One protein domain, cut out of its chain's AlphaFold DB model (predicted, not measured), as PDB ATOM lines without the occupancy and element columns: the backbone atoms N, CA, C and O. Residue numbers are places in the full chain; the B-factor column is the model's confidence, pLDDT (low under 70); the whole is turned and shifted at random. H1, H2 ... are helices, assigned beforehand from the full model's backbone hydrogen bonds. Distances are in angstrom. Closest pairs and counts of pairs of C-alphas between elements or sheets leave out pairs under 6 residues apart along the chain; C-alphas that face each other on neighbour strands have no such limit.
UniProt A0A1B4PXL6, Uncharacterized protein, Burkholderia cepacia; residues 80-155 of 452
ATOM      1  N   LYS A  80     -38.220 -41.125  41.916       96.25
ATOM      2  CA  LYS A  80     -37.744 -40.945  43.295       96.25
ATOM      3  C   LYS A  80     -36.910 -39.675  43.482       96.25
ATOM      4  O   LYS A  80     -37.101 -38.955  44.452       96.25
ATOM      5  N   CYS A  81     -36.033 -39.327  42.531       96.88
ATOM      6  CA  CYS A  81     -35.330 -38.037  42.596       96.88
ATOM      7  C   CYS A  81     -36.290 -36.845  42.533       96.88
ATOM      8  O   CYS A  81     -35.978 -35.814  43.106       96.88
ATOM      9  N   LEU A  82     -37.435 -36.946  41.846       95.00
ATOM     10  CA  LEU A  82     -38.409 -35.847  41.823       95.00
ATOM     11  C   LEU A  82     -39.074 -35.622  43.186       95.00
ATOM     12  O   LEU A  82     -39.534 -34.515  43.442       95.00
ATOM     13  N   GLU A  83     -39.138 -36.648  44.031       94.56
ATOM     14  CA  GLU A  83     -39.671 -36.556  45.393       94.56
ATOM     15  C   GLU A  83     -38.612 -36.030  46.375       94.56
ATOM     16  O   GLU A  83     -38.931 -35.255  47.271       94.56
ATOM     17  N   GLU A  84     -37.348 -36.426  46.193       96.12
ATOM     18  CA  GLU A  84     -36.254 -36.106  47.120       96.12
ATOM     19  C   GLU A  84     -35.524 -34.793  46.800       96.12
ATOM     20  O   GLU A  84     -35.144 -34.051  47.705       96.12
ATOM     21  N   ASP A  85     -35.284 -34.504  45.520       94.44
ATOM     22  CA  ASP A  85     -34.423 -33.403  45.088       94.44
ATOM     23  C   ASP A  85     -35.258 -32.133  44.861       94.44
ATOM     24  O   ASP A  85     -35.481 -31.674  43.734       94.44
ATOM     25  N   ILE A  86     -35.742 -31.574  45.971       94.31
ATOM     26  CA  ILE A  86     -36.567 -30.365  46.009       94.31
ATOM     27  C   ILE A  86     -35.684 -29.136  46.232       94.31
ATOM     28  O   ILE A  86     -34.935 -29.049  47.203       94.31
ATOM     29  N   GLY A  87     -35.763 -28.173  45.314       88.75
ATOM     30  CA  GLY A  87     -35.062 -26.897  45.435       88.75
ATOM     31  C   GLY A  87     -35.687 -25.982  46.491       88.75
ATOM     32  O   GLY A  87     -36.813 -26.197  46.937       88.75
ATOM     33  N   CYS A  88     -34.998 -24.891  46.834       86.25
ATOM     34  CA  CYS A  88     -35.466 -23.897  47.815       86.25
ATOM     35  C   CYS A  88     -36.843 -23.285  47.490       86.25
ATOM     36  O   CYS A  88     -37.544 -22.821  48.383       86.25
ATOM     37  N   CYS A  89     -37.263 -23.324  46.225       86.25
ATOM     38  CA  CYS A  89     -38.579 -22.881  45.772       86.25
ATOM     39  C   CYS A  89     -39.703 -23.919  45.976       86.25
ATOM     40  O   CYS A  89     -40.808 -23.723  45.472       86.25
ATOM     41  N   GLY A  90     -39.428 -25.042  46.649       91.38
ATOM     42  CA  GLY A  90     -40.399 -26.114  46.889       91.38
ATOM     43  C   GLY A  90     -40.727 -26.954  45.651       91.38
ATOM     44  O   GLY A  90     -41.719 -27.677  45.645       91.38
ATOM     45  N   ARG A  91     -39.924 -26.860  44.581       91.94
ATOM     46  CA  ARG A  91     -40.124 -27.609  43.330       91.94
ATOM     47  C   ARG A  91     -38.936 -28.521  43.026       91.94
ATOM     48  O   ARG A  91     -37.802 -28.146  43.326       91.94
ATOM     49  N   PRO A  92     -39.161 -29.670  42.365       93.69
ATOM     50  CA  PRO A  92     -38.072 -30.529  41.926       93.69
ATOM     51  C   PRO A  92     -37.244 -29.878  40.817       93.69
ATOM     52  O   PRO A  92     -37.795 -29.248  39.902       93.69
ATOM     53  N   PHE A  93     -35.930 -30.092  40.855       91.81
ATOM     54  CA  PHE A  93     -34.995 -29.581  39.850       91.81
ATOM     55  C   PHE A  93     -34.442 -30.682  38.933       91.81
ATOM     56  O   PHE A  93     -34.518 -31.879  39.210       91.81
ATOM     57  N   TRP A  94     -33.899 -30.271  37.787       92.56
ATOM     58  CA  TRP A  94     -33.264 -31.184  36.840       92.56
ATOM     59  C   TRP A  94     -31.883 -31.588  37.353       92.56
ATOM     60  O   TRP A  94     -30.983 -30.751  37.432       92.56
ATOM     61  N   ARG A  95     -31.679 -32.872  37.657       93.94
ATOM     62  CA  ARG A  95     -30.333 -33.359  37.967       93.94
ATOM     63  C   ARG A  95     -29.465 -33.415  36.710       93.94
ATOM     64  O   ARG A  95     -29.895 -33.924  35.677       93.94
ATOM     65  N   ARG A  96     -28.221 -32.942  36.815       93.56
ATOM     66  CA  ARG A  96     -27.256 -32.909  35.701       93.56
ATOM     67  C   ARG A  96     -26.927 -34.297  35.159       93.56
ATOM     68  O   ARG A  96     -26.924 -34.493  33.949       93.56
ATOM     69  N   ASP A  97     -26.679 -35.249  36.051       95.00
ATOM     70  CA  ASP A  97     -26.355 -36.644  35.732       95.00
ATOM     71  C   ASP A  97     -27.415 -37.314  34.834       95.00
ATOM     72  O   ASP A  97     -27.067 -38.051  33.912       95.00
ATOM     73  N   HIS A  98     -28.696 -36.991  35.019       96.00
ATOM     74  CA  HIS A  98     -29.790 -37.474  34.177       96.00
ATOM     75  C   HIS A  98     -29.782 -36.869  32.763       96.00
ATOM     76  O   HIS A  98     -30.292 -37.483  31.829       96.00
ATOM     77  N   LEU A  99     -29.204 -35.681  32.576       93.88
ATOM     78  CA  LEU A  99     -29.165 -34.991  31.280       93.88
ATOM     79  C   LEU A  99     -28.017 -35.464  30.376       93.88
ATOM     80  O   LEU A  99     -27.907 -35.012  29.231       93.88
ATOM     81  N   LEU A 100     -27.160 -36.363  30.872       94.06
ATOM     82  CA  LEU A 100     -26.018 -36.894  30.141       94.06
ATOM     83  C   LEU A 100     -26.481 -37.745  28.942       94.06
ATOM     84  O   LEU A 100     -27.160 -38.757  29.126       94.06
ATOM     85  N   PRO A 101     -26.115 -37.395  27.696       93.00
ATOM     86  CA  PRO A 101     -26.538 -38.165  26.532       93.00
ATOM     87  C   PRO A 101     -26.155 -39.642  26.616       93.00
ATOM     88  O   PRO A 101     -25.018 -39.994  26.914       93.00
ATOM     89  N   GLY A 102     -27.122 -40.518  26.340       92.50
ATOM     90  CA  GLY A 102     -26.915 -41.967  26.349       92.50
ATOM     91  C   GLY A 102     -26.957 -42.636  27.728       92.50
ATOM     92  O   GLY A 102     -26.827 -43.859  27.781       92.50
ATOM     93  N   ILE A 103     -27.178 -41.888  28.817       95.69
ATOM     94  CA  ILE A 103     -27.454 -42.474  30.132       95.69
ATOM     95  C   ILE A 103     -28.857 -43.104  30.157       95.69
ATOM     96  O   ILE A 103     -29.806 -42.556  29.590       95.69
ATOM     97  N   LEU A 104     -28.984 -44.281  30.778       96.88
ATOM     98  CA  LEU A 104     -30.241 -45.043  30.830       96.88
ATOM     99  C   LEU A 104     -30.794 -45.232  32.247       96.88
ATOM    100  O   LEU A 104     -31.993 -45.461  32.401       96.88
ATOM    101  N   PHE A 105     -29.949 -45.124  33.270       97.75
ATOM    102  CA  PHE A 105     -30.295 -45.433  34.655       97.75
ATOM    103  C   PHE A 105     -29.923 -44.292  35.594       97.75
ATOM    104  O   PHE A 105     -28.955 -43.568  35.366       97.75
ATOM    105  N   CYS A 106     -30.682 -44.170  36.677       98.12
ATOM    106  CA  CYS A 106     -30.326 -43.333  37.808       98.12
ATOM    107  C   CYS A 106     -29.278 -44.059  38.663       98.12
ATOM    108  O   CYS A 106     -29.533 -45.161  39.149       98.12
ATOM    109  N   GLY A 107     -28.114 -43.441  38.878       95.75
ATOM    110  CA  GLY A 107     -27.070 -44.008  39.740       95.75
ATOM    111  C   GLY A 107     -27.457 -44.043  41.226       95.75
ATOM    112  O   GLY A 107     -27.056 -44.973  41.926       95.75
ATOM    113  N   LYS A 108     -28.259 -43.061  41.674       96.75
ATOM    114  CA  LYS A 108     -28.738 -42.895  43.060       96.75
ATOM    115  C   LYS A 108     -29.763 -43.971  43.427       96.75
ATOM    116  O   LYS A 108     -29.537 -44.753  44.342       96.75
ATOM    117  N   HIS A 109     -30.852 -44.062  42.662       97.69
ATOM    118  CA  HIS A 109     -31.973 -44.973  42.945       97.69
ATOM    119  C   HIS A 109     -31.939 -46.297  42.187       97.69
ATOM    120  O   HIS A 109     -32.855 -47.098  42.345       97.69
ATOM    121  N   GLN A 110     -30.902 -46.529  41.374       96.44
ATOM    122  CA  GLN A 110     -30.634 -47.814  40.716       96.44
ATOM    123  C   GLN A 110     -31.800 -48.317  39.855       96.44
ATOM    124  O   GLN A 110     -32.108 -49.503  39.808       96.44
ATOM    125  N   MET A 111     -32.474 -47.396  39.173       95.56
ATOM    126  CA  MET A 111     -33.651 -47.699  38.365       95.56
ATOM    127  C   MET A 111     -33.557 -47.036  36.991       95.56
ATOM    128  O   MET A 111     -32.842 -46.035  36.851       95.56
ATOM    129  N   PRO A 112     -34.272 -47.555  35.975       97.88
ATOM    130  CA  PRO A 112     -34.373 -46.893  34.685       97.88
ATOM    131  C   PRO A 112     -34.768 -45.429  34.842       97.88
ATOM    132  O   PRO A 112     -35.656 -45.083  35.625       97.88
ATOM    133  N   LEU A 113     -34.130 -44.557  34.074       97.81
ATOM    134  CA  LEU A 113     -34.631 -43.204  33.915       97.81
ATOM    135  C   LEU A 113     -35.919 -43.229  33.108       97.81
ATOM    136  O   LEU A 113     -36.181 -44.158  32.341       97.81
ATOM    137  N   HIS A 114     -36.734 -42.209  33.319       95.75
ATOM    138  CA  HIS A 114     -38.050 -42.111  32.732       95.75
ATOM    139  C   HIS A 114     -38.172 -40.886  31.834       95.75
ATOM    140  O   HIS A 114     -37.495 -39.868  32.012       95.75
ATOM    141  N   VAL A 115     -39.096 -41.002  30.890       92.69
ATOM    142  CA  VAL A 115     -39.592 -39.935  30.025       92.69
ATOM    143  C   VAL A 115     -41.106 -39.806  30.206       92.69
ATOM    144  O   VAL A 115     -41.752 -40.764  30.637       92.69
ATOM    145  N   PRO A 116     -41.708 -38.639  29.933       89.88
ATOM    146  CA  PRO A 116     -43.163 -38.546  29.861       89.88
ATOM    147  C   PRO A 116     -43.720 -39.224  28.596       89.88
ATOM    148  O   PRO A 116     -42.976 -39.829  27.826       89.88
ATOM    149  N   CYS A 117     -45.038 -39.131  28.384       87.00
ATOM    150  CA  CYS A 117     -45.673 -39.586  27.146       87.00
ATOM    151  C   CYS A 117     -45.153 -38.836  25.906       87.00
ATOM    152  O   CYS A 117     -44.559 -37.761  26.020       87.00
ATOM    153  N   ASP A 118     -45.428 -39.388  24.723       85.25
ATOM    154  CA  ASP A 118     -44.932 -38.864  23.446       85.25
ATOM    155  C   ASP A 118     -45.392 -37.420  23.177       85.25
ATOM    156  O   ASP A 118     -44.593 -36.597  22.731       85.25
ATOM    157  N   ASP A 119     -46.617 -37.058  23.574       82.38
ATOM    158  CA  ASP A 119     -47.115 -35.679  23.463       82.38
ATOM    159  C   ASP A 119     -46.346 -34.709  24.372       82.38
ATOM    160  O   ASP A 119     -46.056 -33.569  24.012       82.38
ATOM    161  N   CYS A 120     -45.979 -35.158  25.574       80.38
ATOM    162  CA  CYS A 120     -45.195 -34.375  26.531       80.38
ATOM    163  C   CYS A 120     -43.717 -34.263  26.182       80.38
ATOM    164  O   CYS A 120     -43.057 -33.354  26.681       80.38
ATOM    165  N   LEU A 121     -43.202 -35.158  25.346       83.25
ATOM    166  CA  LEU A 121     -41.849 -35.065  24.809       83.25
ATOM    167  C   LEU A 121     -41.730 -34.016  23.692       83.25
ATOM    168  O   LEU A 121     -40.613 -33.666  23.305       83.25
ATOM    169  N   ASN A 122     -42.850 -33.477  23.196       84.44
ATOM    170  CA  ASN A 122     -42.863 -32.416  22.195       84.44
ATOM    171  C   ASN A 122     -42.684 -31.023  22.829       84.44
ATOM    172  O   ASN A 122     -43.621 -30.231  22.942       84.44
ATOM    173  N   TYR A 123     -41.448 -30.696  23.208       83.88
ATOM    174  CA  TYR A 123     -41.110 -29.393  23.798       83.88
ATOM    175  C   TYR A 123     -41.188 -28.216  22.820       83.88
ATOM    176  O   TYR A 123     -41.140 -27.071  23.253       83.88
ATOM    177  N   THR A 124     -41.303 -28.472  21.512       84.50
ATOM    178  CA  THR A 124     -41.555 -27.396  20.542       84.50
ATOM    179  C   THR A 124     -42.985 -26.880  20.625       84.50
ATOM    180  O   THR A 124     -43.207 -25.693  20.425       84.50
ATOM    181  N   VAL A 125     -43.938 -27.756  20.953       83.50
ATOM    182  CA  VAL A 125     -45.342 -27.382  21.163       83.50
ATOM    183  C   VAL A 125     -45.585 -26.971  22.615       83.50
ATOM    184  O   VAL A 125     -46.362 -26.057  22.863       83.50
ATOM    185  N   PHE A 126     -44.894 -27.611  23.563       82.06
ATOM    186  CA  PHE A 126     -45.101 -27.424  25.001       82.06
ATOM    187  C   PHE A 126     -43.803 -27.034  25.739       82.06
ATOM    188  O   PHE A 126     -43.273 -27.828  26.533       82.06
ATOM    189  N   PRO A 127     -43.221 -25.852  25.460       83.38
ATOM    190  CA  PRO A 127     -41.953 -25.422  26.055       83.38
ATOM    191  C   PRO A 127     -42.031 -25.245  27.579       83.38
ATOM    192  O   PRO A 127     -41.045 -25.479  28.280       83.38
ATOM    193  N   GLU A 128     -43.203 -24.913  28.121       82.19
ATOM    194  CA  GLU A 128     -43.462 -24.758  29.555       82.19
ATOM    195  C   GLU A 128     -43.201 -26.045  30.352       82.19
ATOM    196  O   GLU A 128     -42.853 -25.998  31.533       82.19
ATOM    197  N   ARG A 129     -43.261 -27.209  29.692       82.31
ATOM    198  CA  ARG A 129     -42.977 -28.515  30.310       82.31
ATOM    199  C   ARG A 129     -41.498 -28.718  30.639       82.31
ATOM    200  O   ARG A 129     -41.147 -29.696  31.296       82.31
ATOM    201  N   THR A 130     -40.631 -27.808  30.197       84.38
ATOM    202  CA  THR A 130     -39.202 -27.797  30.540       84.38
ATOM    203  C   THR A 130     -38.890 -26.972  31.796       84.38
ATOM    204  O   THR A 130     -37.804 -27.118  32.359       84.38
ATOM    205  N   LEU A 131     -39.842 -26.159  32.284       80.69
ATOM    206  CA  LEU A 131     -39.616 -25.183  33.362       80.69
ATOM    207  C   LEU A 131     -39.283 -25.816  34.719       80.69
ATOM    208  O   LEU A 131     -38.544 -25.224  35.499       80.69
ATOM    209  N   HIS A 132     -39.810 -27.005  35.021       84.75
ATOM    210  CA  HIS A 132     -39.411 -27.767  36.207       84.75
ATOM    211  C   HIS A 132     -39.474 -29.274  35.952       84.75
ATOM    212  O   HIS A 132     -40.287 -29.760  35.161       84.75
ATOM    213  N   ALA A 133     -38.636 -30.033  36.660       89.69
ATOM    214  CA  ALA A 133     -38.437 -31.457  36.392       89.69
ATOM    215  C   ALA A 133     -39.683 -32.316  36.654       89.69
ATOM    216  O   ALA A 133     -39.846 -33.370  36.040       89.69
ATOM    217  N   GLY A 134     -40.582 -31.849  37.523       87.19
ATOM    218  CA  GLY A 134     -41.828 -32.533  37.882       87.19
ATOM    219  C   GLY A 134     -42.976 -32.368  36.881       87.19
ATOM    220  O   GLY A 134     -44.010 -32.998  37.053       87.19
ATOM    221  N   HIS A 135     -42.846 -31.539  35.843       85.44
ATOM    222  CA  HIS A 135     -43.975 -31.255  34.956       85.44
ATOM    223  C   HIS A 135     -44.328 -32.451  34.044       85.44
ATOM    224  O   HIS A 135     -43.474 -32.955  33.300       85.44
ATOM    225  N   HIS A 136     -45.589 -32.901  34.057       81.25
ATOM    226  CA  HIS A 136     -46.139 -33.900  33.126       81.25
ATOM    227  C   HIS A 136     -47.679 -33.816  33.034       81.25
ATOM    228  O   HIS A 136     -48.328 -33.346  33.959       81.25
ATOM    229  N   CYS A 137     -48.279 -34.328  31.949       79.56
ATOM    230  CA  CYS A 137     -49.736 -34.306  31.679       79.56
ATOM    231  C   CYS A 137     -50.613 -35.167  32.611       79.56
ATOM    232  O   CYS A 137     -51.728 -35.514  32.243       79.56
ATOM    233  N   GLY A 138     -50.104 -35.635  33.752       81.12
ATOM    234  CA  GLY A 138     -50.784 -36.660  34.560       81.12
ATOM    235  C   GLY A 138     -50.743 -38.084  33.975       81.12
ATOM    236  O   GLY A 138     -50.949 -39.039  34.710       81.12
ATOM    237  N   CYS A 139     -50.347 -38.263  32.710       82.38
ATOM    238  CA  CYS A 139     -50.260 -39.564  32.024       82.38
ATOM    239  C   CYS A 139     -49.165 -40.522  32.559       82.38
ATOM    240  O   CYS A 139     -48.893 -41.562  31.957       82.38
ATOM    241  N   GLY A 140     -48.503 -40.149  33.656       83.38
ATOM    242  CA  GLY A 140     -47.393 -40.877  34.255       83.38
ATOM    243  C   GLY A 140     -46.060 -40.728  33.518       83.38
ATOM    244  O   GLY A 140     -45.957 -40.224  32.395       83.38
ATOM    245  N   LEU A 141     -45.009 -41.176  34.199       91.00
ATOM    246  CA  LEU A 141     -43.668 -41.320  33.653       91.00
ATOM    247  C   LEU A 141     -43.463 -42.770  33.215       91.00
ATOM    248  O   LEU A 141     -43.862 -43.693  33.919       91.00
ATOM    249  N   LYS A 142     -42.815 -42.975  32.068       92.94
ATOM    250  CA  LYS A 142     -42.527 -44.303  31.520       92.94
ATOM    251  C   LYS A 142     -41.023 -44.568  31.537       92.94
ATOM    252  O   LYS A 142     -40.266 -43.671  31.153       92.94
ATOM    253  N   PRO A 143     -40.573 -45.762  31.959       94.94
ATOM    254  CA  PRO A 143     -39.159 -46.102  31.931       94.94
ATOM    255  C   PRO A 143     -38.658 -46.131  30.489       94.94
ATOM    256  O   PRO A 143     -39.397 -46.476  29.564       94.94
ATOM    257  N   LEU A 144     -37.387 -45.787  30.297       94.44
ATOM    258  CA  LEU A 144     -36.750 -45.856  28.989       94.44
ATOM    259  C   LEU A 144     -36.818 -47.285  28.423       94.44
ATOM    260  O   LEU A 144     -36.277 -48.204  29.046       94.44
ATOM    261  N   PRO A 145     -37.405 -47.495  27.228       91.50
ATOM    262  CA  PRO A 145     -37.500 -48.825  26.628       91.50
ATOM    263  C   PRO A 145     -36.141 -49.495  26.401       91.50
ATOM    264  O   PRO A 145     -36.046 -50.716  26.361       91.50
ATOM    265  N   GLU A 146     -35.074 -48.718  26.211       93.06
ATOM    266  CA  GLU A 146     -33.719 -49.247  26.059       93.06
ATOM    267  C   GLU A 146     -33.188 -49.850  27.361       93.06
ATOM    268  O   GLU A 146     -32.449 -50.828  27.312       93.06
ATOM    269  N   ALA A 147     -33.582 -49.289  28.507       94.62
ATOM    270  CA  ALA A 147     -33.193 -49.776  29.823       94.62
ATOM    271  C   ALA A 147     -33.930 -51.077  30.170       94.62
ATOM    272  O   ALA A 147     -33.314 -52.023  30.650       94.62
ATOM    273  N   THR A 148     -35.230 -51.160  29.861       93.31
ATOM    274  CA  THR A 148     -36.070 -52.325  30.200       93.31
ATOM    275  C   THR A 148     -35.741 -53.586  29.399       93.31
ATOM    276  O   THR A 148     -36.176 -54.675  29.757       93.31
ATOM    277  N   ARG A 149     -34.989 -53.460  28.300       94.25
ATOM    278  CA  ARG A 149     -34.556 -54.590  27.457       94.25
ATOM    279  C   ARG A 149     -33.221 -55.195  27.892       94.25
ATOM    280  O   ARG A 149     -32.769 -56.161  27.276       94.25
ATOM    281  N   LEU A 150     -32.544 -54.603  28.875       92.44
ATOM    282  CA  LEU A 150     -31.272 -55.115  29.373       92.44
ATOM    283  C   LEU A 150     -31.503 -56.255  30.366       92.44
ATOM    284  O   LEU A 150     -32.453 -56.245  31.134       92.44
ATOM    285  N   THR A 151     -30.599 -57.233  30.354       93.56
ATOM    286  CA  THR A 151     -30.509 -58.244  31.416       93.56
ATOM    287  C   THR A 151     -30.017 -57.590  32.706       93.56
ATOM    288  O   THR A 151     -29.197 -56.674  32.621       93.56
ATOM    289  N   ASP A 152     -30.366 -58.136  33.868       88.69
ATOM    290  CA  ASP A 152     -29.977 -57.594  35.182       88.69
ATOM    291  C   ASP A 152     -28.475 -57.297  35.301       88.69
ATOM    292  O   ASP A 152     -28.085 -56.194  35.668       88.69
ATOM    293  N   ALA A 153     -27.609 -58.217  34.858       88.00
ATOM    294  CA  ALA A 153     -26.155 -58.011  34.880       88.00
ATOM    295  C   ALA A 153     -25.681 -56.802  34.043       88.00
ATOM    296  O   ALA A 153     -24.716 -56.125  34.395       88.00
ATOM    297  N   LYS A 154     -26.355 -56.515  32.922       93.31
ATOM    298  CA  LYS A 154     -26.047 -55.363  32.057       93.31
ATOM    299  C   LYS A 154     -26.637 -54.077  32.626       93.31
ATOM    300  O   LYS A 154     -26.004 -53.032  32.519       93.31
ATOM    301  N   ALA A 155     -27.824 -54.160  33.226       95.06
ATOM    302  CA  ALA A 155     -28.430 -53.046  33.938       95.06
ATOM    303  C   ALA A 155     -27.540 -52.609  35.111       95.06
ATOM    304  O   ALA A 155     -27.207 -51.431  35.193       95.06
TER     305      ALA A 155
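What this domain is: This is residues 80 to 155 of the 452 residues of an uncharacterized protein of Burkholderia cepacia (UniProt A0A1B4PXL6). This domain has little regular structure: a winding chain of loops with four very short helices strung along it and two short pairings between loop stretches. Residues 122 to 128 and, past H3, residues 149 to 154 stick out. The printed part has 76 residues, with 17 in H1 to H4, class all helix, and no named strand. It is compact, radius of gyration of the C-alphas 13.1 A, spanning 38 by 29 by 22 A.

How they stand to each other: H1, residues 80 to 84, is apart from H2, residues 127 to 130. Between them residues 105 to 106 pair antiparallel with 111 to 112. Residues 114 to 115 pair antiparallel with 142 to 143. H3, residues 145 to 148, is close but not clearly touching H4, residues 152 to 155; their closest C-alphas, Ala 147 and Ala 155, are 7.1 A apart. H1's O i to N i+4 pair is within hydrogen-bond range; H2, H3 and H4 are too short for one.

Where its parts are: H1 begins at C-alpha 80 (-37.744, -40.945, 43.295) and is 6.3 A long, H2 5.8 A, H3 5.2 A and H4 5.0 A, ending at C-alpha 155 (-28.430, -53.046, 33.938).

The domain as a whole: The farthest C-alphas, Cys 89 and Thr 151, are 39.0 A apart. Links H1 to H2 and H2 to H3 are long. The printed part has no cut, and no printed residue is under 70 in pLDDT.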